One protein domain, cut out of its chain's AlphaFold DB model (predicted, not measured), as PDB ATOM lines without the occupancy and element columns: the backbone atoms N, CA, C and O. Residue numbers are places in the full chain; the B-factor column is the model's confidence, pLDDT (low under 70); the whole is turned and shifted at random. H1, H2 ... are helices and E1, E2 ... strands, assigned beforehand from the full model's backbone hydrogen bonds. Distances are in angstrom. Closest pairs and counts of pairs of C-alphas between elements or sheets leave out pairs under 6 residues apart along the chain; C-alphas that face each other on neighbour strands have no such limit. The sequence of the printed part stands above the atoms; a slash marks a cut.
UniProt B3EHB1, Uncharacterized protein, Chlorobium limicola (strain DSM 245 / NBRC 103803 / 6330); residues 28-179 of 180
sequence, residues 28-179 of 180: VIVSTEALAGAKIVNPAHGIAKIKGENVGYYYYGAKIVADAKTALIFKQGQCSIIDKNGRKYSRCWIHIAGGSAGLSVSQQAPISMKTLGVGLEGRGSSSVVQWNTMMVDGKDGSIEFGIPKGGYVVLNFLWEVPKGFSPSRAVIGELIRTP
ATOM      1  N   VAL A  28      56.451  33.498 -10.881       56.16
ATOM      2  CA  VAL A  28      55.110  33.083 -10.470       56.16
ATOM      3  C   VAL A  28      54.241  34.321 -10.392       56.16
ATOM      4  O   VAL A  28      54.574  35.269  -9.685       56.16
ATOM      5  N   ILE A  29      53.126  34.303 -11.115       56.66
ATOM      6  CA  ILE A  29      52.119  35.356 -11.050       56.66
ATOM      7  C   ILE A  29      50.940  34.795 -10.266       56.66
ATOM      8  O   ILE A  29      50.330  33.801 -10.661       56.66
ATOM      9  N   VAL A  30      50.642  35.443  -9.146       57.38
ATOM     10  CA  VAL A  30      49.407  35.245  -8.390       57.38
ATOM     11  C   VAL A  30      48.636  36.547  -8.491       57.38
ATOM     12  O   VAL A  30      49.244  37.608  -8.351       57.38
ATOM     13  N   SER A  31      47.333  36.483  -8.771       50.69
ATOM     14  CA  SER A  31      46.504  37.691  -8.773       50.69
ATOM     15  C   SER A  31      46.617  38.369  -7.403       50.69
ATOM     16  O   SER A  31      46.289  37.775  -6.380       50.69
ATOM     17  N   THR A  32      47.170  39.579  -7.355       41.53
ATOM     18  CA  THR A  32      47.603  40.240  -6.112       41.53
ATOM     19  C   THR A  32      46.447  40.742  -5.248       41.53
ATOM     20  O   THR A  32      46.615  40.891  -4.041       41.53
ATOM     21  N   GLU A  33      45.262  40.945  -5.828       42.91
ATOM     22  CA  GLU A  33      44.045  41.344  -5.098       42.91
ATOM     23  C   GLU A  33      43.529  40.228  -4.168       42.91
ATOM     24  O   GLU A  33      42.862  40.483  -3.167       42.91
ATOM     25  N   ALA A  34      43.921  38.984  -4.444       48.84
ATOM     26  CA  ALA A  34      43.494  37.778  -3.746       48.84
ATOM     27  C   ALA A  34      44.064  37.570  -2.336       48.84
ATOM     28  O   ALA A  34      43.564  36.746  -1.566       48.84
ATOM     29  N   LEU A  35      45.180  38.233  -2.032       52.31
ATOM     30  CA  LEU A  35      46.038  37.904  -0.893       52.31
ATOM     31  C   LEU A  35      45.992  38.958   0.218       52.31
ATOM     32  O   LEU A  35      46.785  38.898   1.150       52.31
ATOM     33  N   ALA A  36      45.059  39.912   0.191       53.28
ATOM     34  CA  ALA A  36      44.864  40.797   1.338       53.28
ATOM     35  C   ALA A  36      44.512  39.952   2.578       53.28
ATOM     36  O   ALA A  36      43.392  39.466   2.700       53.28
ATOM     37  N   GLY A  37      45.465  39.757   3.489       52.81
ATOM     38  CA  GLY A  37      45.333  38.918   4.683       52.81
ATOM     39  C   GLY A  37      45.919  37.495   4.584       52.81
ATOM     40  O   GLY A  37      45.719  36.655   5.471       52.81
ATOM     41  N   ALA A  38      46.621  37.183   3.490       56.84
ATOM     42  CA  ALA A  38      47.389  35.955   3.338       56.84
ATOM     43  C   ALA A  38      48.664  36.188   2.512       56.84
ATOM     44  O   ALA A  38      48.730  37.070   1.671       56.84
ATOM     45  N   LYS A  39      49.710  35.391   2.715       70.12
ATOM     46  CA  LYS A  39      50.955  35.500   1.939       70.12
ATOM     47  C   LYS A  39      51.465  34.144   1.498       70.12
ATOM     48  O   LYS A  39      51.357  33.167   2.240       70.12
ATOM     49  N   ILE A  40      52.067  34.101   0.312       68.00
ATOM     50  CA  ILE A  40      52.811  32.932  -0.154       68.00
ATOM     51  C   ILE A  40      54.228  33.016   0.405       68.00
ATOM     52  O   ILE A  40      54.910  34.024   0.238       68.00
ATOM     53  N   VAL A  41      54.667  31.961   1.084       65.44
ATOM     54  CA  VAL A  41      55.992  31.879   1.707       65.44
ATOM     55  C   VAL A  41      56.709  30.641   1.183       65.44
ATOM     56  O   VAL A  41      56.102  29.579   1.097       65.44
ATOM     57  N   ASN A  42      58.003  30.765   0.876       58.62
ATOM     58  CA  ASN A  42      58.882  29.659   0.473       58.62
ATOM     59  C   ASN A  42      58.308  28.789  -0.660       58.62
ATOM     60  O   ASN A  42      58.058  27.599  -0.444       58.62
ATOM     61  N   PRO A  43      58.072  29.360  -1.854       58.38
ATOM     62  CA  PRO A  43      57.644  28.559  -2.984       58.38
ATOM     63  C   PRO A  43      58.739  27.549  -3.345       58.38
ATOM     64  O   PRO A  43      59.892  27.920  -3.557       58.38
ATOM     65  N   ALA A  44      58.379  26.270  -3.393       60.19
ATOM     66  CA  ALA A  44      59.248  25.216  -3.901       60.19
ATOM     67  C   ALA A  44      58.778  24.864  -5.307       60.19
ATOM     68  O   ALA A  44      57.583  24.722  -5.534       60.19
ATOM     69  N   HIS A  45      59.682  24.722  -6.264       59.41
ATOM     70  CA  HIS A  45      59.300  24.370  -7.625       59.41
ATOM     71  C   HIS A  45      60.277  23.363  -8.205       59.41
ATOM     72  O   HIS A  45      61.463  23.365  -7.877       59.41
ATOM     73  N   GLY A  46      59.782  22.500  -9.079       57.06
ATOM     74  CA  GLY A  46      60.606  21.489  -9.714       57.06
ATOM     75  C   GLY A  46      59.801  20.617 -10.656       57.06
ATOM     76  O   GLY A  46      58.601  20.800 -10.859       57.06
ATOM     77  N   ILE A  47      60.470  19.638 -11.247       53.88
ATOM     78  CA  ILE A  47      59.812  18.668 -12.114       53.88
ATOM     79  C   ILE A  47      59.408  17.469 -11.254       53.88
ATOM     80  O   ILE A  47      60.250  16.814 -10.644       53.88
ATOM     81  N   ALA A  48      58.111  17.161 -11.202       55.78
ATOM     82  CA  ALA A  48      57.613  15.928 -10.614       55.78
ATOM     83  C   ALA A  48      57.790  14.802 -11.638       55.78
ATOM     84  O   ALA A  48      57.084  14.698 -12.643       55.78
ATOM     85  N   LYS A  49      58.768  13.931 -11.400       49.44
ATOM     86  CA  LYS A  49      58.977  12.778 -12.275       49.44
ATOM     87  C   LYS A  49      57.881  11.734 -12.054       49.44
ATOM     88  O   LYS A  49      57.891  11.048 -11.036       49.44
ATOM     89  N   ILE A  50      57.023  11.542 -13.052       51.25
ATOM     90  CA  ILE A  50      56.133  10.378 -13.123       51.25
ATOM     91  C   ILE A  50      56.895   9.213 -13.758       51.25
ATOM     92  O   ILE A  50      57.507   9.344 -14.817       51.25
ATOM     93  N   LYS A  51      56.908   8.063 -13.081       42.53
ATOM     94  CA  LYS A  51      57.444   6.812 -13.632       42.53
ATOM     95  C   LYS A  51      56.439   6.239 -14.644       42.53
ATOM     96  O   LYS A  51      55.323   5.944 -14.246       42.53
ATOM     97  N   GLY A  52      56.861   5.999 -15.891       44.09
ATOM     98  CA  GLY A  52      56.199   5.035 -16.789       44.09
ATOM     99  C   GLY A  52      55.452   5.569 -18.019       44.09
ATOM    100  O   GLY A  52      55.022   4.751 -18.822       44.09
ATOM    101  N   GLU A  53      55.341   6.884 -18.230       52.00
ATOM    102  CA  GLU A  53      54.642   7.460 -19.396       52.00
ATOM    103  C   GLU A  53      55.514   8.493 -20.137       52.00
ATOM    104  O   GLU A  53      56.428   9.085 -19.560       52.00
ATOM    105  N   ASN A  54      55.224   8.752 -21.420       59.19
ATOM    106  CA  ASN A  54      55.878   9.797 -22.234       59.19
ATOM    107  C   ASN A  54      55.517  11.238 -21.803       59.19
ATOM    108  O   ASN A  54      55.805  12.200 -22.519       59.19
ATOM    109  N   VAL A  55      54.896  11.390 -20.634       65.75
ATOM    110  CA  VAL A  55      54.363  12.642 -20.111       65.75
ATOM    111  C   VAL A  55      54.962  12.903 -18.728       65.75
ATOM    112  O   VAL A  55      54.981  12.027 -17.865       65.75
ATOM    113  N   GLY A  56      55.522  14.099 -18.540       71.50
ATOM    114  CA  GLY A  56      56.052  14.567 -17.261       71.50
ATOM    115  C   GLY A  56      55.021  15.414 -16.529       71.50
ATOM    116  O   GLY A  56      54.082  15.918 -17.138       71.50
ATOM    117  N   TYR A  57      55.184  15.587 -15.219       78.00
ATOM    118  CA  TYR A  57      54.368  16.534 -14.469       78.00
ATOM    119  C   TYR A  57      55.290  17.609 -13.907       78.00
ATOM    120  O   TYR A  57      56.314  17.314 -13.302       78.00
ATOM    121  N   TYR A  58      54.976  18.876 -14.131       79.44
ATOM    122  CA  TYR A  58      55.678  19.952 -13.440       79.44
ATOM    123  C   TYR A  58      54.974  20.232 -12.121       79.44
ATOM    124  O   TYR A  58      53.748  20.334 -12.143       79.44
ATOM    125  N   TYR A  59      55.706  20.387 -11.012       82.25
ATOM    126  CA  TYR A  59      55.102  20.770  -9.738       82.25
ATOM    127  C   TYR A  59      55.545  22.156  -9.267       82.25
ATOM    128  O   TYR A  59      56.705  22.561  -9.375       82.25
ATOM    129  N   TYR A  60      54.596  22.864  -8.673       80.12
ATOM    130  CA  TYR A  60      54.820  24.099  -7.943       80.12
ATOM    131  C   TYR A  60      54.172  23.978  -6.566       80.12
ATOM    132  O   TYR A  60      52.964  23.808  -6.463       80.12
ATOM    133  N   GLY A  61      54.963  24.026  -5.504       81.19
ATOM    134  CA  GLY A  61      54.514  24.054  -4.120       81.19
ATOM    135  C   GLY A  61      54.399  25.486  -3.608       81.19
ATOM    136  O   GLY A  61      55.354  26.258  -3.681       81.19
ATOM    137  N   ALA A  62      53.249  25.831  -3.039       80.69
ATOM    138  CA  ALA A  62      53.005  27.105  -2.379       80.69
ATOM    139  C   ALA A  62      52.505  26.873  -0.952       80.69
ATOM    140  O   ALA A  62      51.524  26.163  -0.728       80.69
ATOM    141  N   LYS A  63      53.147  27.525   0.022       83.94
ATOM    142  CA  LYS A  63      52.607  27.653   1.376       83.94
ATOM    143  C   LYS A  63      51.902  28.995   1.498       83.94
ATOM    144  O   LYS A  63      52.552  30.032   1.427       83.94
ATOM    145  N   ILE A  64      50.593  28.963   1.712       82.06
ATOM    146  CA  ILE A  64      49.760  30.143   1.936       82.06
ATOM    147  C   ILE A  64      49.548  30.280   3.443       82.06
ATOM    148  O   ILE A  64      49.058  29.355   4.085       82.06
ATOM    149  N   VAL A  65      49.942  31.415   4.014       83.25
ATOM    150  CA  VAL A  65      49.834  31.722   5.450       83.25
ATOM    151  C   VAL A  65      48.843  32.856   5.636       83.25
ATOM    152  O   VAL A  65      48.974  33.852   4.936       83.25
ATOM    153  N   ALA A  66      47.909  32.742   6.580       82.19
ATOM    154  CA  ALA A  66      46.921  33.784   6.856       82.19
ATOM    155  C   ALA A  66      47.303  34.609   8.099       82.19
ATOM    156  O   ALA A  66      47.595  34.053   9.162       82.19
ATOM    157  N   ASP A  67      47.304  35.937   7.982       80.12
ATOM    158  CA  ASP A  67      47.554  36.861   9.105       80.12
ATOM    159  C   ASP A  67      46.271  37.199   9.898       80.12
ATOM    160  O   ASP A  67      46.333  37.664  11.042       80.12
ATOM    161  N   ALA A  68      45.115  36.872   9.320       79.00
ATOM    162  CA  ALA A  68      43.773  36.962   9.873       79.00
ATOM    163  C   ALA A  68      42.987  35.675   9.563       79.00
ATOM    164  O   ALA A  68      43.443  34.817   8.811       79.00
ATOM    165  N   LYS A  69      41.805  35.512  10.169       82.56
ATOM    166  CA  LYS A  69      40.888  34.426   9.797       82.56
ATOM    167  C   LYS A  69      40.389  34.694   8.372       82.56
ATOM    168  O   LYS A  69      39.806  35.748   8.122       82.56
ATOM    169  N   THR A  70      40.624  33.753   7.463       79.25
ATOM    170  CA  THR A  70      40.437  33.971   6.022       79.25
ATOM    171  C   THR A  70      39.782  32.751   5.386       79.25
ATOM    172  O   THR A  70      40.282  31.637   5.538       79.25
ATOM    173  N   ALA A  71      38.681  32.957   4.661       82.00
ATOM    174  CA  ALA A  71      38.185  31.984   3.695       82.00
ATOM    175  C   ALA A  71      38.813  32.291   2.335       82.00
ATOM    176  O   ALA A  71      38.787  33.438   1.888       82.00
ATOM    177  N   LEU A  72      39.391  31.278   1.699       79.75
ATOM    178  CA  LEU A  72      39.959  31.362   0.362       79.75
ATOM    179  C   LEU A  72      39.177  30.452  -0.570       79.75
ATOM    180  O   LEU A  72      39.062  29.261  -0.303       79.75
ATOM    181  N   ILE A  73      38.696  31.001  -1.677       82.50
ATOM    182  CA  ILE A  73      38.125  30.238  -2.784       82.50
ATOM    183  C   ILE A  73      39.167  30.207  -3.891       82.50
ATOM    184  O   ILE A  73      39.612  31.251  -4.363       82.50
ATOM    185  N   PHE A  74      39.559  29.013  -4.310       82.94
ATOM    186  CA  PHE A  74      40.519  28.807  -5.376       82.94
ATOM    187  C   PHE A  74      39.853  28.242  -6.619       82.94
ATOM    188  O   PHE A  74      39.366  27.111  -6.593       82.94
ATOM    189  N   LYS A  75      39.888  28.995  -7.721       82.50
ATOM    190  CA  LYS A  75      39.373  28.536  -9.017       82.50
ATOM    191  C   LYS A  75      40.488  27.948  -9.867       82.50
ATOM    192  O   LYS A  75      41.354  28.660 -10.387       82.50
ATOM    193  N   GLN A  76      40.430  26.635 -10.071       80.75
ATOM    194  CA  GLN A  76      41.477  25.912 -10.795       80.75
ATOM    195  C   GLN A  76      41.518  26.258 -12.285       80.75
ATOM    196  O   GLN A  76      42.594  26.227 -12.876       80.75
ATOM    197  N   GLY A  77      40.383  26.646 -12.881       76.12
ATOM    198  CA  GLY A  77      40.261  26.904 -14.322       76.12
ATOM    199  C   GLY A  77      41.179  28.004 -14.875       76.12
ATOM    200  O   GLY A  77      41.391  28.081 -16.084       76.12
ATOM    201  N   GLN A  78      41.764  28.840 -14.011       76.94
ATOM    202  CA  GLN A  78      42.735  29.869 -14.404       76.94
ATOM    203  C   GLN A  78      44.200  29.452 -14.202       76.94
ATOM    204  O   GLN A  78      45.114  30.181 -14.595       76.94
ATOM    205  N   CYS A  79      44.446  28.284 -13.612       84.75
ATOM    206  CA  CYS A  79      45.793  27.796 -13.366       84.75
ATOM    207  C   CYS A  79      46.459  27.419 -14.670       84.75
ATOM    208  O   CYS A  79      45.887  26.708 -15.489       84.75
ATOM    209  N   SER A  80      47.699  27.848 -14.860       88.06
ATOM    210  CA  SER A  80      48.453  27.416 -16.025       88.06
ATOM    211  C   SER A  80      49.944  27.472 -15.812       88.06
ATOM    212  O   SER A  80      50.447  28.282 -15.037       88.06
ATOM    213  N   ILE A  81      50.652  26.646 -16.566       86.62
ATOM    214  CA  ILE A  81      52.088  26.767 -16.730       86.62
ATOM    215  C   ILE A  81      52.421  27.082 -18.179       86.62
ATOM    216  O   ILE A  81      51.751  26.618 -19.105       86.62
ATOM    217  N   ILE A  82      53.420  27.938 -18.366       87.81
ATOM    218  CA  ILE A  82      53.783  28.485 -19.668       87.81
ATOM    219  C   ILE A  82      55.264  28.206 -19.907       87.81
ATOM    220  O   ILE A  82      56.088  28.417 -19.014       87.81
ATOM    221  N   ASP A  83      55.602  27.698 -21.094       87.06
ATOM    222  CA  ASP A  83      56.994  27.459 -21.488       87.06
ATOM    223  C   ASP A  83      57.673  28.732 -22.025       87.06
ATOM    224  O   ASP A  83      57.068  29.801 -22.149       87.06
ATOM    225  N   LYS A  84      58.965  28.642 -22.343       82.31
ATOM    226  CA  LYS A  84      59.724  29.753 -22.949       82.31
ATOM    227  C   LYS A  84      59.251  30.158 -24.356       82.31
ATOM    228  O   LYS A  84      59.580  31.246 -24.808       82.31
ATOM    229  N   ASN A  85      58.486  29.299 -25.030       87.50
ATOM    230  CA  ASN A  85      57.924  29.541 -26.360       87.50
ATOM    231  C   ASN A  85      56.480  30.080 -26.284       87.50
ATOM    232  O   ASN A  85      55.831  30.234 -27.315       87.50
ATOM    233  N   GLY A  86      55.952  30.332 -25.079       86.81
ATOM    234  CA  GLY A  86      54.598  30.838 -24.859       86.81
ATOM    235  C   GLY A  86      53.488  29.780 -24.890       86.81
ATOM    236  O   GLY A  86      52.317  30.141 -24.766       86.81
ATOM    237  N   ARG A  87      53.804  28.484 -25.012       88.88
ATOM    238  CA  ARG A  87      52.793  27.412 -24.973       88.88
ATOM    239  C   ARG A  87      52.233  27.271 -23.562       88.88
ATOM    240  O   ARG A  87      52.997  27.162 -22.603       88.88
ATOM    241  N   LYS A  88      50.902  27.262 -23.449       90.06
ATOM    242  CA  LYS A  88      50.152  27.257 -22.185       90.06
ATOM    243  C   LYS A  88      49.528  25.887 -21.915       90.06
ATOM    244  O   LYS A  88      48.835  25.347 -22.772       90.06
ATOM    245  N   TYR A  89      49.704  25.386 -20.697       88.00
ATOM    246  CA  TYR A  89      49.095  24.155 -20.195       88.00
ATOM    247  C   TYR A  89      48.214  24.504 -18.997       88.00
ATOM    248  O   TYR A  89      48.729  24.908 -17.958       88.00
ATOM    249  N   SER A  90      46.891  24.393 -19.149       87.19
ATOM    250  CA  SER A  90      45.926  24.869 -18.140       87.19
ATOM    251  C   SER A  90      45.338  23.765 -17.254       87.19
ATOM    252  O   SER A  90      44.652  24.052 -16.279       87.19
ATOM    253  N   ARG A  91      45.583  22.490 -17.577       86.25
ATOM    254  CA  ARG A  91      45.068  21.367 -16.788       86.25
ATOM    255  C   ARG A  91      45.918  21.193 -15.527       86.25
ATOM    256  O   ARG A  91      47.020  20.650 -15.601       86.25
ATOM    257  N   CYS A  92      45.420  21.702 -14.403       86.81
ATOM    258  CA  CYS A  92      46.123  21.736 -13.124       86.81
ATOM    259  C   CYS A  92      45.505  20.754 -12.128       86.81
ATOM    260  O   CYS A  92      44.336  20.870 -11.775       86.81
ATOM    261  N   TRP A  93      46.317  19.837 -11.626       88.44
ATOM    262  CA  TRP A  93      46.006  18.980 -10.490       88.44
ATOM    263  C   TRP A  93      46.521  19.619  -9.206       88.44
ATOM    264  O   TRP A  93      47.509  20.351  -9.226       88.44
ATOM    265  N   ILE A  94      45.882  19.331  -8.077       87.62
ATOM    266  CA  ILE A  94      46.269  19.886  -6.782       87.62
ATOM    267  C   ILE A  94      46.407  18.778  -5.761       87.62
ATOM    268  O   ILE A  94      45.495  17.975  -5.575       87.62
ATOM    269  N   HIS A  95      47.534  18.768  -5.063       87.44
ATOM    270  CA  HIS A  95      47.726  18.006  -3.841       87.44
ATOM    271  C   HIS A  95      47.788  18.959  -2.647       87.44
ATOM    272  O   HIS A  95      48.591  19.891  -2.624       87.44
ATOM    273  N   ILE A  96      46.971  18.697  -1.631       86.69
ATOM    274  CA  ILE A  96      47.042  19.407  -0.355       86.69
ATOM    275  C   ILE A  96      48.013  18.637   0.540       86.69
ATOM    276  O   ILE A  96      47.686  17.554   1.020       86.69
ATOM    277  N   ALA A  97      49.209  19.186   0.753       82.50
ATOM    278  CA  ALA A  97      50.263  18.520   1.528       82.50
ATOM    279  C   ALA A  97      50.099  18.673   3.045       82.50
ATOM    280  O   ALA A  97      50.809  18.030   3.815       82.50
ATOM    281  N   GLY A  98      49.183  19.533   3.483       83.50
ATOM    282  CA  GLY A  98      48.852  19.724   4.886       83.50
ATOM    283  C   GLY A  98      48.623  21.186   5.232       83.50
ATOM    284  O   GLY A  98      48.679  22.075   4.380       83.50
ATOM    285  N   GLY A  99      48.359  21.435   6.508       82.06
ATOM    286  CA  GLY A  99      48.044  22.759   7.017       82.06
ATOM    287  C   GLY A  99      47.089  22.694   8.197       82.06
ATOM    288  O   GLY A  99      46.641  21.625   8.596       82.06
ATOM    289  N   SER A 100      46.772  23.865   8.732       78.44
ATOM    290  CA  SER A 100      45.762  24.065   9.773       78.44
ATOM    291  C   SER A 100      44.411  24.499   9.182       78.44
ATOM    292  O   SER A 100      43.607  25.111   9.881       78.44
ATOM    293  N   ALA A 101      44.212  24.297   7.876       74.50
ATOM    294  CA  ALA A 101      43.039  24.756   7.149       74.50
ATOM    295  C   ALA A 101      41.911  23.713   7.185       74.50
ATOM    296  O   ALA A 101      42.157  22.528   6.964       74.50
ATOM    297  N   GLY A 102      40.677  24.166   7.414       72.50
ATOM    298  CA  GLY A 102      39.476  23.378   7.139       72.50
ATOM    299  C   GLY A 102      39.206  23.359   5.634       72.50
ATOM    300  O   GLY A 102      39.297  24.404   4.989       72.50
ATOM    301  N   LEU A 103      38.919  22.182   5.076       69.00
ATOM    302  CA  LEU A 103      38.751  21.982   3.636       69.00
ATOM    303  C   LEU A 103      37.285  21.738   3.289       69.00
ATOM    304  O   LEU A 103      36.664  20.832   3.847       69.00
ATOM    305  N   SER A 104      36.772  22.483   2.315       68.62
ATOM    306  CA  SER A 104      35.516  22.183   1.629       68.62
ATOM    307  C   SER A 104      35.735  22.252   0.121       68.62
ATOM    308  O   SER A 104      36.473  23.090  -0.392       68.62
ATOM    309  N   VAL A 105      35.131  21.329  -0.619       63.22
ATOM    310  CA  VAL A 105      35.186  21.312  -2.085       63.22
ATOM    311  C   VAL A 105      33.775  21.548  -2.602       63.22
ATOM    312  O   VAL A 105      32.824  21.007  -2.029       63.22
ATOM    313  N   SER A 106      33.628  22.350  -3.660       59.56
ATOM    314  CA  SER A 106      32.325  22.566  -4.290       59.56
ATOM    315  C   SER A 106      31.743  21.230  -4.759       59.56
ATOM    316  O   SER A 106      32.336  20.539  -5.585       59.56
ATOM    317  N   GLN A 107      30.573  20.858  -4.231       60.53
ATOM    318  CA  GLN A 107      29.898  19.599  -4.574       60.53
ATOM    319  C   GLN A 107      29.234  19.634  -5.961       60.53
ATOM    320  O   GLN A 107      28.745  18.612  -6.432       60.53
ATOM    321  N   GLN A 108      29.189  20.805  -6.603       63.12
ATOM    322  CA  GLN A 108      28.453  21.029  -7.852       63.12
ATOM    323  C   GLN A 108      29.328  20.891  -9.110       63.12
ATOM    324  O   GLN A 108      28.805  20.896 -10.222       63.12
ATOM    325  N   ALA A 109      30.646  20.744  -8.953       73.00
ATOM    326  CA  ALA A 109      31.604  20.625 -10.048       73.00
ATOM    327  C   ALA A 109      32.162  19.189 -10.149       73.00
ATOM    328  O   ALA A 109      32.411  18.570  -9.113       73.00
ATOM    329  N   PRO A 110      32.389  18.633 -11.358       75.44
ATOM    330  CA  PRO A 110      33.065  17.348 -11.513       75.44
ATOM    331  C   PRO A 110      34.439  17.313 -10.825       75.44
ATOM    332  O   PRO A 110      35.329  18.105 -11.138       75.44
ATOM    333  N   ILE A 111      34.634  16.352  -9.918       83.50
ATOM    334  CA  ILE A 111      35.905  16.136  -9.215       83.50
ATOM    335  C   ILE A 111      36.576  14.885  -9.781       83.50
ATOM    336  O   ILE A 111      36.038  13.783  -9.702       83.50
ATOM    337  N   SER A 112      37.780  15.047 -10.323       86.19
ATOM    338  CA  SER A 112      38.658  13.937 -10.699       86.19
ATOM    339  C   SER A 112      39.743  13.760  -9.648       86.19
ATOM    340  O   SER A 112      40.362  14.737  -9.233       86.19
ATOM    341  N   MET A 113      40.022  12.519  -9.252       84.69
ATOM    342  CA  MET A 113      41.111  12.186  -8.330       84.69
ATOM    343  C   MET A 113      42.126  11.269  -9.010       84.69
ATOM    344  O   MET A 113      41.753  10.391  -9.786       84.69
ATOM    345  N   LYS A 114      43.413  11.459  -8.713       83.25
ATOM    346  CA  LYS A 114      44.501  10.597  -9.194       83.25
ATOM    347  C   LYS A 114      45.647  10.580  -8.188       83.25
ATOM    348  O   LYS A 114      45.968  11.608  -7.594       83.25
ATOM    349  N   THR A 115      46.301   9.436  -8.022       82.81
ATOM    350  CA  THR A 115      47.539   9.336  -7.238       82.81
ATOM    351  C   THR A 115      48.739   9.480  -8.170       82.81
ATOM    352  O   THR A 115      48.834   8.774  -9.173       82.81
ATOM    353  N   LEU A 116      49.642  10.411  -7.862       78.06
ATOM    354  CA  LEU A 116      50.834  10.702  -8.656       78.06
ATOM    355  C   LEU A 116      52.097  10.436  -7.836       78.06
ATOM    356  O   LEU A 116      52.228  10.914  -6.712       78.06
ATOM    357  N   GLY A 117      53.055   9.718  -8.422       72.69
ATOM    358  CA  GLY A 117      54.398   9.611  -7.862       72.69
ATOM    359  C   GLY A 117      55.195  10.881  -8.153       72.69
ATOM    360  O   GLY A 117      55.362  11.243  -9.315       72.69
ATOM    361  N   VAL A 118      55.703  11.536  -7.113       72.31
ATOM    362  CA  VAL A 118      56.471  12.779  -7.205       72.31
ATOM    363  C   VAL A 118      57.865  12.594  -6.617       72.31
ATOM    364  O   VAL A 118      58.028  12.281  -5.439       72.31
ATOM    365  N   GLY A 119      58.884  12.796  -7.453       66.62
ATOM    366  CA  GLY A 119      60.262  12.984  -7.003       66.62
ATOM    367  C   GLY A 119      60.504  14.447  -6.637       66.62
ATOM    368  O   GLY A 119      60.167  15.334  -7.416       66.62
ATOM    369  N   LEU A 120      61.079  14.700  -5.462       62.97
ATOM    370  CA  LEU A 120      61.445  16.045  -5.017       62.97
ATOM    371  C   LEU A 120      62.936  16.276  -5.291       62.97
ATOM    372  O   LEU A 120      63.793  15.812  -4.538       62.97
ATOM    373  N   GLU A 121      63.257  16.966  -6.385       51.81
ATOM    374  CA  GLU A 121      64.638  17.365  -6.683       51.81
ATOM    375  C   GLU A 121      65.168  18.344  -5.610       51.81
ATOM    376  O   GLU A 121      64.426  19.179  -5.097       51.81
ATOM    377  N   GLY A 122      66.452  18.228  -5.243       49.47
ATOM    378  CA  GLY A 122      67.127  19.147  -4.307       49.47
ATOM    379  C   GLY A 122      67.412  18.617  -2.894       49.47
ATOM    380  O   GLY A 122      68.078  19.299  -2.122       49.47
ATOM    381  N   ARG A 123      66.980  17.396  -2.542       48.44
ATOM    382  CA  ARG A 123      67.319  16.752  -1.247       48.44
ATOM    383  C   ARG A 123      68.264  15.553  -1.345       48.44
ATOM    384  O   ARG A 123      68.444  14.840  -0.365       48.44
ATOM    385  N   GLY A 124      68.834  15.293  -2.523       47.66
ATOM    386  CA  GLY A 124      69.678  14.113  -2.751       47.66
ATOM    387  C   GLY A 124      68.941  12.775  -2.598       47.66
ATOM    388  O   GLY A 124      69.585  11.729  -2.603       47.66
ATOM    389  N   SER A 125      67.609  12.776  -2.464       51.88
ATOM    390  CA  SER A 125      66.832  11.551  -2.312       51.88
ATOM    391  C   SER A 125      66.267  11.103  -3.658       51.88
ATOM    392  O   SER A 125      65.647  11.860  -4.401       51.88
ATOM    393  N   SER A 126      66.454   9.823  -3.966       58.41
ATOM    394  CA  SER A 126      65.788   9.122  -5.070       58.41
ATOM    395  C   SER A 126      64.337   8.743  -4.731       58.41
ATOM    396  O   SER A 126      63.685   8.012  -5.481       58.41
ATOM    397  N   SER A 127      63.828   9.205  -3.583       61.88
ATOM    398  CA  SER A 127      62.530   8.809  -3.050       61.88
ATOM    399  C   SER A 127      61.399   9.487  -3.816       61.88
ATOM    400  O   SER A 127      61.275  10.712  -3.817       61.88
ATOM    401  N   VAL A 128      60.544   8.668  -4.421       70.12
ATOM    402  CA  VAL A 128      59.274   9.094  -5.007       70.12
ATOM    403  C   VAL A 128      58.209   9.009  -3.917       70.12
ATOM    404  O   VAL A 128      57.987   7.935  -3.362       70.12
ATOM    405  N   VAL A 129      57.555  10.126  -3.609       74.94
ATOM    406  CA  VAL A 129      56.420  10.182  -2.678       74.94
ATOM    407  C   VAL A 129      55.127  10.075  -3.480       74.94
ATOM    408  O   VAL A 129      55.031  10.634  -4.567       74.94
ATOM    409  N   GLN A 130      54.134   9.349  -2.971       81.19
ATOM    410  CA  GLN A 130      52.814   9.278  -3.602       81.19
ATOM    411  C   GLN A 130      51.943  10.435  -3.112       81.19
ATOM    412  O   GLN A 130      51.737  10.593  -1.909       81.19
ATOM    413  N   TRP A 131      51.430  11.238  -4.036       85.00
ATOM    414  CA  TRP A 131      50.517  12.339  -3.755       85.00
ATOM    415  C   TRP A 131      49.131  12.023  -4.288       85.00
ATOM    416  O   TRP A 131      48.955  11.785  -5.481       85.00
ATOM    417  N   ASN A 132      48.132  12.075  -3.411       86.75
ATOM    418  CA  ASN A 132      46.736  12.068  -3.829       86.75
ATOM    419  C   ASN A 132      46.378  13.470  -4.314       86.75
ATOM    420  O   ASN A 132      46.459  14.441  -3.556       86.75
ATOM    421  N   THR A 133      46.043  13.561  -5.593       88.00
ATOM    422  CA  THR A 133      45.747  14.809  -6.284       88.00
ATOM    423  C   THR A 133      44.298  14.848  -6.722       88.00
ATOM    424  O   THR A 133      43.691  13.812  -7.000       88.00
ATOM    425  N   MET A 134      43.764  16.057  -6.807       88.56
ATOM    426  CA  MET A 134      42.426  16.321  -7.303       88.56
ATOM    427  C   MET A 134      42.437  17.428  -8.347       88.56
ATOM    428  O   MET A 134      43.257  18.344  -8.295       88.56
ATOM    429  N   MET A 135      41.489  17.346  -9.267       88.06
ATOM    430  CA  MET A 135      41.146  18.392 -10.213       88.06
ATOM    431  C   MET A 135      39.645  18.637 -10.089       88.06
ATOM    432  O   MET A 135      38.864  17.687 -10.154       88.06
ATOM    433  N   VAL A 136      39.255  19.889  -9.871       84.00
ATOM    434  CA  VAL A 136      37.851  20.308  -9.810       84.00
ATOM    435  C   VAL A 136      37.569  21.060 -11.102       84.00
ATOM    436  O   VAL A 136      38.029  22.188 -11.275       84.00
ATOM    437  N   ASP A 137      36.904  20.387 -12.034       74.38
ATOM    438  CA  ASP A 137      36.689  20.869 -13.399       74.38
ATOM    439  C   ASP A 137      35.308  21.526 -13.546       74.38
ATOM    440  O   ASP A 137      34.386  21.228 -12.793       74.38
ATOM    441  N   GLY A 138      35.150  22.412 -14.526       67.00
ATOM    442  CA  GLY A 138      33.906  23.140 -14.789       67.00
ATOM    443  C   GLY A 138      33.947  24.627 -14.422       67.00
ATOM    444  O   GLY A 138      34.843  25.109 -13.729       67.00
ATOM    445  N   LYS A 139      32.954  25.374 -14.924       69.31
ATOM    446  CA  LYS A 139      32.861  26.842 -14.790       69.31
ATOM    447  C   LYS A 139      32.872  27.310 -13.326       69.31
ATOM    448  O   LYS A 139      33.445  28.357 -13.035       69.31
ATOM    449  N   ASP A 140      32.314  26.490 -12.438       70.75
ATOM    450  CA  ASP A 140      32.192  26.748 -11.000       70.75
ATOM    451  C   ASP A 140      33.153  25.883 -10.162       70.75
ATOM    452  O   ASP A 140      32.990  25.741  -8.951       70.75
ATOM    453  N   GLY A 141      34.160  25.278 -10.805       77.06
ATOM    454  CA  GLY A 141      35.139  24.421 -10.149       77.06
ATOM    455  C   GLY A 141      36.022  25.200  -9.177       77.06
ATOM    456  O   GLY A 141      36.968  25.887  -9.582       77.06
ATOM    457  N   SER A 142      35.722  25.077  -7.885       81.94
ATOM    458  CA  SER A 142      36.460  25.727  -6.807       81.94
ATOM    459  C   SER A 142      36.846  24.764  -5.684       81.94
ATOM    460  O   SER A 142      36.148  23.795  -5.376       81.94
ATOM    461  N   ILE A 143      37.982  25.059  -5.052       82.50
ATOM    462  CA  ILE A 143      38.328  24.518  -3.736       82.50
ATOM    463  C   ILE A 143      38.259  25.653  -2.730       82.50
ATOM    464  O   ILE A 143      38.832  26.716  -2.958       82.50
ATOM    465  N   GLU A 144      37.597  25.411  -1.612       84.62
ATOM    466  CA  GLU A 144      37.468  26.369  -0.532       84.62
ATOM    467  C   GLU A 144      38.317  25.947   0.671       84.62
ATOM    468  O   GLU A 144      38.383  24.778   1.063       84.62
ATOM    469  N   PHE A 145      38.990  26.927   1.265       82.94
ATOM    470  CA  PHE A 145      39.862  26.740   2.415       82.94
ATOM    471  C   PHE A 145      39.493  27.744   3.498       82.94
ATOM    472  O   PHE A 145      39.572  28.951   3.279       82.94
ATOM    473  N   GLY A 146      39.158  27.265   4.692       84.31
ATOM    474  CA  GLY A 146      39.095  28.100   5.887       84.31
ATOM    475  C   GLY A 146      40.433  28.064   6.612       84.31
ATOM    476  O   GLY A 146      40.796  27.025   7.160       84.31
ATOM    477  N   ILE A 147      41.169  29.177   6.648       86.00
ATOM    478  CA  ILE A 147      42.452  29.275   7.355       86.00
ATOM    479  C   ILE A 147      42.265  30.123   8.624       86.00
ATOM    480  O   ILE A 147      41.854  31.284   8.528       86.00
ATOM    481  N   PRO A 148      42.548  29.586   9.828       85.81
ATOM    482  CA  PRO A 148      42.503  30.374  11.056       85.81
ATOM    483  C   PRO A 148      43.636  31.410  11.088       85.81
ATOM    484  O   PRO A 148      44.643  31.269  10.394       85.81
ATOM    485  N   LYS A 149      43.507  32.435  11.939       86.25
ATOM    486  CA  LYS A 149      44.565  33.434  12.155       86.25
ATOM    487  C   LYS A 149      45.879  32.755  12.568       86.25
ATOM    488  O   LYS A 149      45.892  31.983  13.522       86.25
ATOM    489  N   GLY A 150      46.975  33.060  11.869       83.88
ATOM    490  CA  GLY A 150      48.289  32.439  12.089       83.88
ATOM    491  C   GLY A 150      48.421  31.026  11.506       83.88
ATOM    492  O   GLY A 150      49.487  30.417  11.601       83.88
ATOM    493  N   GLY A 151      47.355  30.507  10.896       87.44
ATOM    494  CA  GLY A 151      47.322  29.220  10.225       87.44
ATOM    495  C   GLY A 151      47.925  29.248   8.823       87.44
ATOM    496  O   GLY A 151      48.311  30.293   8.290       87.44
ATOM    497  N   TYR A 152      47.997  28.073   8.202       87.31
ATOM    498  CA  TYR A 152      48.497  27.929   6.838       87.31
ATOM    499  C   TYR A 152      47.882  26.739   6.100       87.31
ATOM    500  O   TYR A 152      47.364  25.808   6.715       87.31
ATOM    501  N   VAL A 153      48.026  26.743   4.777       85.75
ATOM    502  CA  VAL A 153      47.807  25.590   3.897       85.75
ATOM    503  C   VAL A 153      48.991  25.447   2.944       85.75
ATOM    504  O   VAL A 153      49.568  26.441   2.500       85.75
ATOM    505  N   VAL A 154      49.385  24.210   2.651       86.06
ATOM    506  CA  VAL A 154      50.389  23.890   1.634       86.06
ATOM    507  C   VAL A 154      49.692  23.223   0.460       86.06
ATOM    508  O   VAL A 154      49.131  22.133   0.596       86.06
ATOM    509  N   LEU A 155      49.753  23.880  -0.692       86.06
ATOM    510  CA  LEU A 155      49.214  23.392  -1.954       86.06
ATOM    511  C   LEU A 155      50.367  23.060  -2.891       86.06
ATOM    512  O   LEU A 155      51.288  23.854  -3.048       86.06
ATOM    513  N   ASN A 156      50.294  21.908  -3.542       86.19
ATOM    514  CA  ASN A 156      51.147  21.577  -4.670       86.19
ATOM    515  C   ASN A 156      50.288  21.541  -5.925       86.19
ATOM    516  O   ASN A 156      49.333  20.772  -5.992       86.19
ATOM    517  N   PHE A 157      50.637  22.365  -6.898       86.12
ATOM    518  CA  PHE A 157      50.016  22.454  -8.210       86.12
ATOM    519  C   PHE A 157      50.817  21.606  -9.182       86.12
ATOM    520  O   PHE A 157      52.044  21.706  -9.198       86.12
ATOM    521  N   LEU A 158      50.148  20.769  -9.969       87.12
ATOM    522  CA  LEU A 158      50.788  19.862 -10.907       87.12
ATOM    523  C   LEU A 158      50.172  19.992 -12.296       87.12
ATOM    524  O   LEU A 158      48.964  19.837 -12.456       87.12
ATOM    525  N   TRP A 159      51.006  20.220 -13.307       88.00
ATOM    526  CA  TRP A 159      50.576  20.269 -14.704       88.00
ATOM    527  C   TRP A 159      51.178  19.123 -15.483       88.00
ATOM    528  O   TRP A 159      52.387  18.900 -15.436       88.00
ATOM    529  N   GLU A 160      50.330  18.443 -16.237       85.94
ATOM    530  CA  GLU A 160      50.743  17.450 -17.214       85.94
ATOM    531  C   GLU A 160      51.405  18.152 -18.415       85.94
ATOM    532  O   GLU A 160      50.799  19.011 -19.058       85.94
ATOM    533  N   VAL A 161      52.670  17.826 -18.689       82.38
ATOM    534  CA  VAL A 161      53.515  18.498 -19.688       82.38
ATOM    535  C   VAL A 161      54.341  17.486 -20.493       82.38
ATOM    536  O   VAL A 161      54.703  16.420 -19.986       82.38
ATOM    537  N   PRO A 162      54.691  17.779 -21.758       80.06
ATOM    538  CA  PRO A 162      55.509  16.871 -22.556       80.06
ATOM    539  C   PRO A 162      56.930  16.729 -21.993       80.06
ATOM    540  O   PRO A 162      57.457  17.614 -21.315       80.06
ATOM    541  N   LYS A 163      57.600  15.623 -22.328       75.25
ATOM    542  CA  LYS A 163      59.021  15.435 -22.006       75.25
ATOM    543  C   LYS A 163      59.869  16.580 -22.578       75.25
ATOM    544  O   LYS A 163      59.669  17.009 -23.711       75.25
ATOM    545  N   GLY A 164      60.838  17.056 -21.795       73.06
ATOM    546  CA  GLY A 164      61.695  18.185 -22.179       73.06
ATOM    547  C   GLY A 164      61.024  19.554 -22.035       73.06
ATOM    548  O   GLY A 164      61.606  20.562 -22.436       73.06
ATOM    549  N   PHE A 165      59.819  19.609 -21.458       78.50
ATOM    550  CA  PHE A 165      59.185  20.860 -21.071       78.50
ATOM    551  C   PHE A 165      60.095  21.663 -20.132       78.50
ATOM    552  O   PHE A 165      60.608  21.145 -19.142       78.50
ATOM    553  N   SER A 166      60.278  22.942 -20.462       79.44
ATOM    554  CA  SER A 166      61.072  23.890 -19.687       79.44
ATOM    555  C   SER A 166      60.186  25.092 -19.357       79.44
ATOM    556  O   SER A 166      59.830  25.857 -20.264       79.44
ATOM    557  N   PRO A 167      59.761  25.230 -18.094       80.44
ATOM    558  CA  PRO A 167      58.845  26.287 -17.697       80.44
ATOM    559  C   PRO A 167      59.529  27.656 -17.727       80.44
ATOM    560  O   PRO A 167      60.694  27.790 -17.360       80.44
ATOM    561  N   SER A 168      58.779  28.688 -18.104       80.38
ATOM    562  CA  SER A 168      59.183  30.090 -17.938       80.38
ATOM    563  C   SER A 168      58.416  30.762 -16.798       80.38
ATOM    564  O   SER A 168      58.996  31.513 -16.015       80.38
ATOM    565  N   ARG A 169      57.117  30.462 -16.670       80.94
ATOM    566  CA  ARG A 169      56.259  31.011 -15.615       80.94
ATOM    567  C   ARG A 169      55.095  30.100 -15.252       80.94
ATOM    568  O   ARG A 169      54.600  29.353 -16.099       80.94
ATOM    569  N   ALA A 170      54.617  30.226 -14.018       81.50
ATOM    570  CA  ALA A 170      53.355  29.645 -13.564       81.50
ATOM    571  C   ALA A 170      52.359  30.740 -13.168       81.50
ATOM    572  O   ALA A 170      52.719  31.745 -12.556       81.50
ATOM    573  N   VAL A 171      51.097  30.515 -13.517       82.44
ATOM    574  CA  VAL A 171      49.948  31.309 -13.094       82.44
ATOM    575  C   VAL A 171      49.144  30.438 -12.148       82.44
ATOM    576  O   VAL A 171      48.558  29.434 -12.560       82.44
ATOM    577  N   ILE A 172      49.150  30.810 -10.876       77.19
ATOM    578  CA  ILE A 172      48.288  30.212  -9.859       77.19
ATOM    579  C   ILE A 172      47.027  31.056  -9.901       77.19
ATOM    580  O   ILE A 172      47.147  32.262  -9.725       77.19
ATOM    581  N   GLY A 173      45.899  30.440 -10.274       69.56
ATOM    582  CA  GLY A 173      44.692  31.105 -10.779       69.56
ATOM    583  C   GLY A 173      44.030  32.134  -9.853       69.56
ATOM    584  O   GLY A 173      44.673  32.941  -9.189       69.56
ATOM    585  N   GLU A 174      42.701  32.138  -9.819       72.44
ATOM    586  CA  GLU A 174      41.982  33.077  -8.959       72.44
ATOM    587  C   GLU A 174      41.984  32.540  -7.528       72.44
ATOM    588  O   GLU A 174      41.447  31.459  -7.267       72.44
ATOM    589  N   LEU A 175      42.583  33.291  -6.607       72.31
ATOM    590  CA  LEU A 175      42.284  33.173  -5.188       72.31
ATOM    591  C   LEU A 175      41.316  34.308  -4.837       72.31
ATOM    592  O   LEU A 175      41.533  35.453  -5.214       72.31
ATOM    593  N   ILE A 176      40.234  34.005  -4.138       74.12
ATOM    594  CA  ILE A 176      39.266  35.009  -3.695       74.12
ATOM    595  C   ILE A 176      39.202  34.925  -2.185       74.12
ATOM    596  O   ILE A 176      38.947  33.852  -1.635       74.12
ATOM    597  N   ARG A 177      39.427  36.055  -1.516       72.38
ATOM    598  CA  ARG A 177      39.167  36.164  -0.087       72.38
ATOM    599  C   ARG A 177      37.689  36.432   0.142       72.38
ATOM    600  O   ARG A 177      37.156  37.424  -0.350       72.38
ATOM    601  N   THR A 178      37.084  35.625   0.998       66.50
ATOM    602  CA  THR A 178      35.773  35.916   1.573       66.50
ATOM    603  C   THR A 178      35.973  36.342   3.032       66.50
ATOM    604  O   THR A 178      36.704  35.663   3.767       66.50
ATOM    605  N   PRO A 179      35.404  37.478   3.478       59.50
ATOM    606  CA  PRO A 179      35.390  37.840   4.893       59.50
ATOM    607  C   PRO A 179      34.740  36.724   5.727       59.50
ATOM    608  O   PRO A 179      33.736  36.151   5.305       59.50
TER     609      PRO A 179
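Overview. This is residues 28 to 179 of the 180 residues of an uncharacterized protein of Chlorobium limicola (strain DSM 245 / NBRC 103803 / 6330) (UniProt B3EHB1). What is the main picture? It is a jelly-roll sandwich, partly face to face: the small sheet E1 E12 E5 covers part of the sheet E2 E3 E11 E6 with its strands crossed, while E12 runs on into E13 of a third sheet, E7 E10 E4 E13. The hairpin E8 and E9 crosses the edge strand E6, and the short helix H1 packs on E13. What is it built of? The printed part has 152 residues, mostly strand, in the order E1 H1 E2 to E13; the two sheets of four and the hairpin are antiparallel, E1 E12 E5 is mixed. The whole is compact, with a radius of gyration of the C-alphas of 15.1 A and spans of 44 by 35 by 28 A.

Along the chain. Where does the first half run? E1 is residues 28 to 30, from C-alpha 28 at (55.110, 33.083, -10.470), and H1 32 to 35. E2 is 38 to 48, 26.5 A, and bends by 59 degrees at residue 42; E3 is 55 to 66, 35.1 A; E4 is 70 to 75, E5 80 to 83, E6 92 to 99, 20.3 A. And the rest? E7 is 102 to 105, E8 111 to 119 and E9 128 to 136, each of these last two 24.7 A, E10 142 to 147, E11 152 to 162, 32.2 A, and E12 167 to 172. E13 is 174 to 178, with C-alpha 178 at (35.773, 35.916, 1.573).

Arrangement. How is the sheet E2 E3 E11 E6 paired? E2 and E3 form a hairpin, with N 44 and O 61 at 3.0 A; N 60 and O 157 are 2.9 A apart for E3 and E11, N 95 and O 156 2.8 A for E11 and E6. It is strongly twisted. What faces it? The sheet E1 E12 E5 does, the parts that face each other 9.5 A centre to centre and the strands of the one sheet at 48 degrees to those of the other; E1 is parallel to E12, with N 29 and O 170 at 3.0 A, and E5 is antiparallel to E12, with N 82 and O 169 at 2.9 A. What else is near? E9 touches E6, closest at the C-alphas of Thr 133 and His 95, 4.5 A. H1, too short for an O i to N i+4 pair and with 0 of 1 O i to N i+3 pairs within range, is on the sheet E7 E10 E4 E13 at a height of 6.2 A; the closest C-alphas of H1 and E13 are Ala 34 and Leu 175, 5.0 A.

Size, cuts and confidence. How far does it reach? The two C-alphas farthest apart are those of Gly 52 and Pro 179, 44.5 A. Are there cuts or long links? The printed part has no cut, and no link is long. Where is confidence low? Mean pLDDT of the printed part is 74.2, and 47 residues are under 70, among them 28 to 38, 40 to 55 and 119 to 127.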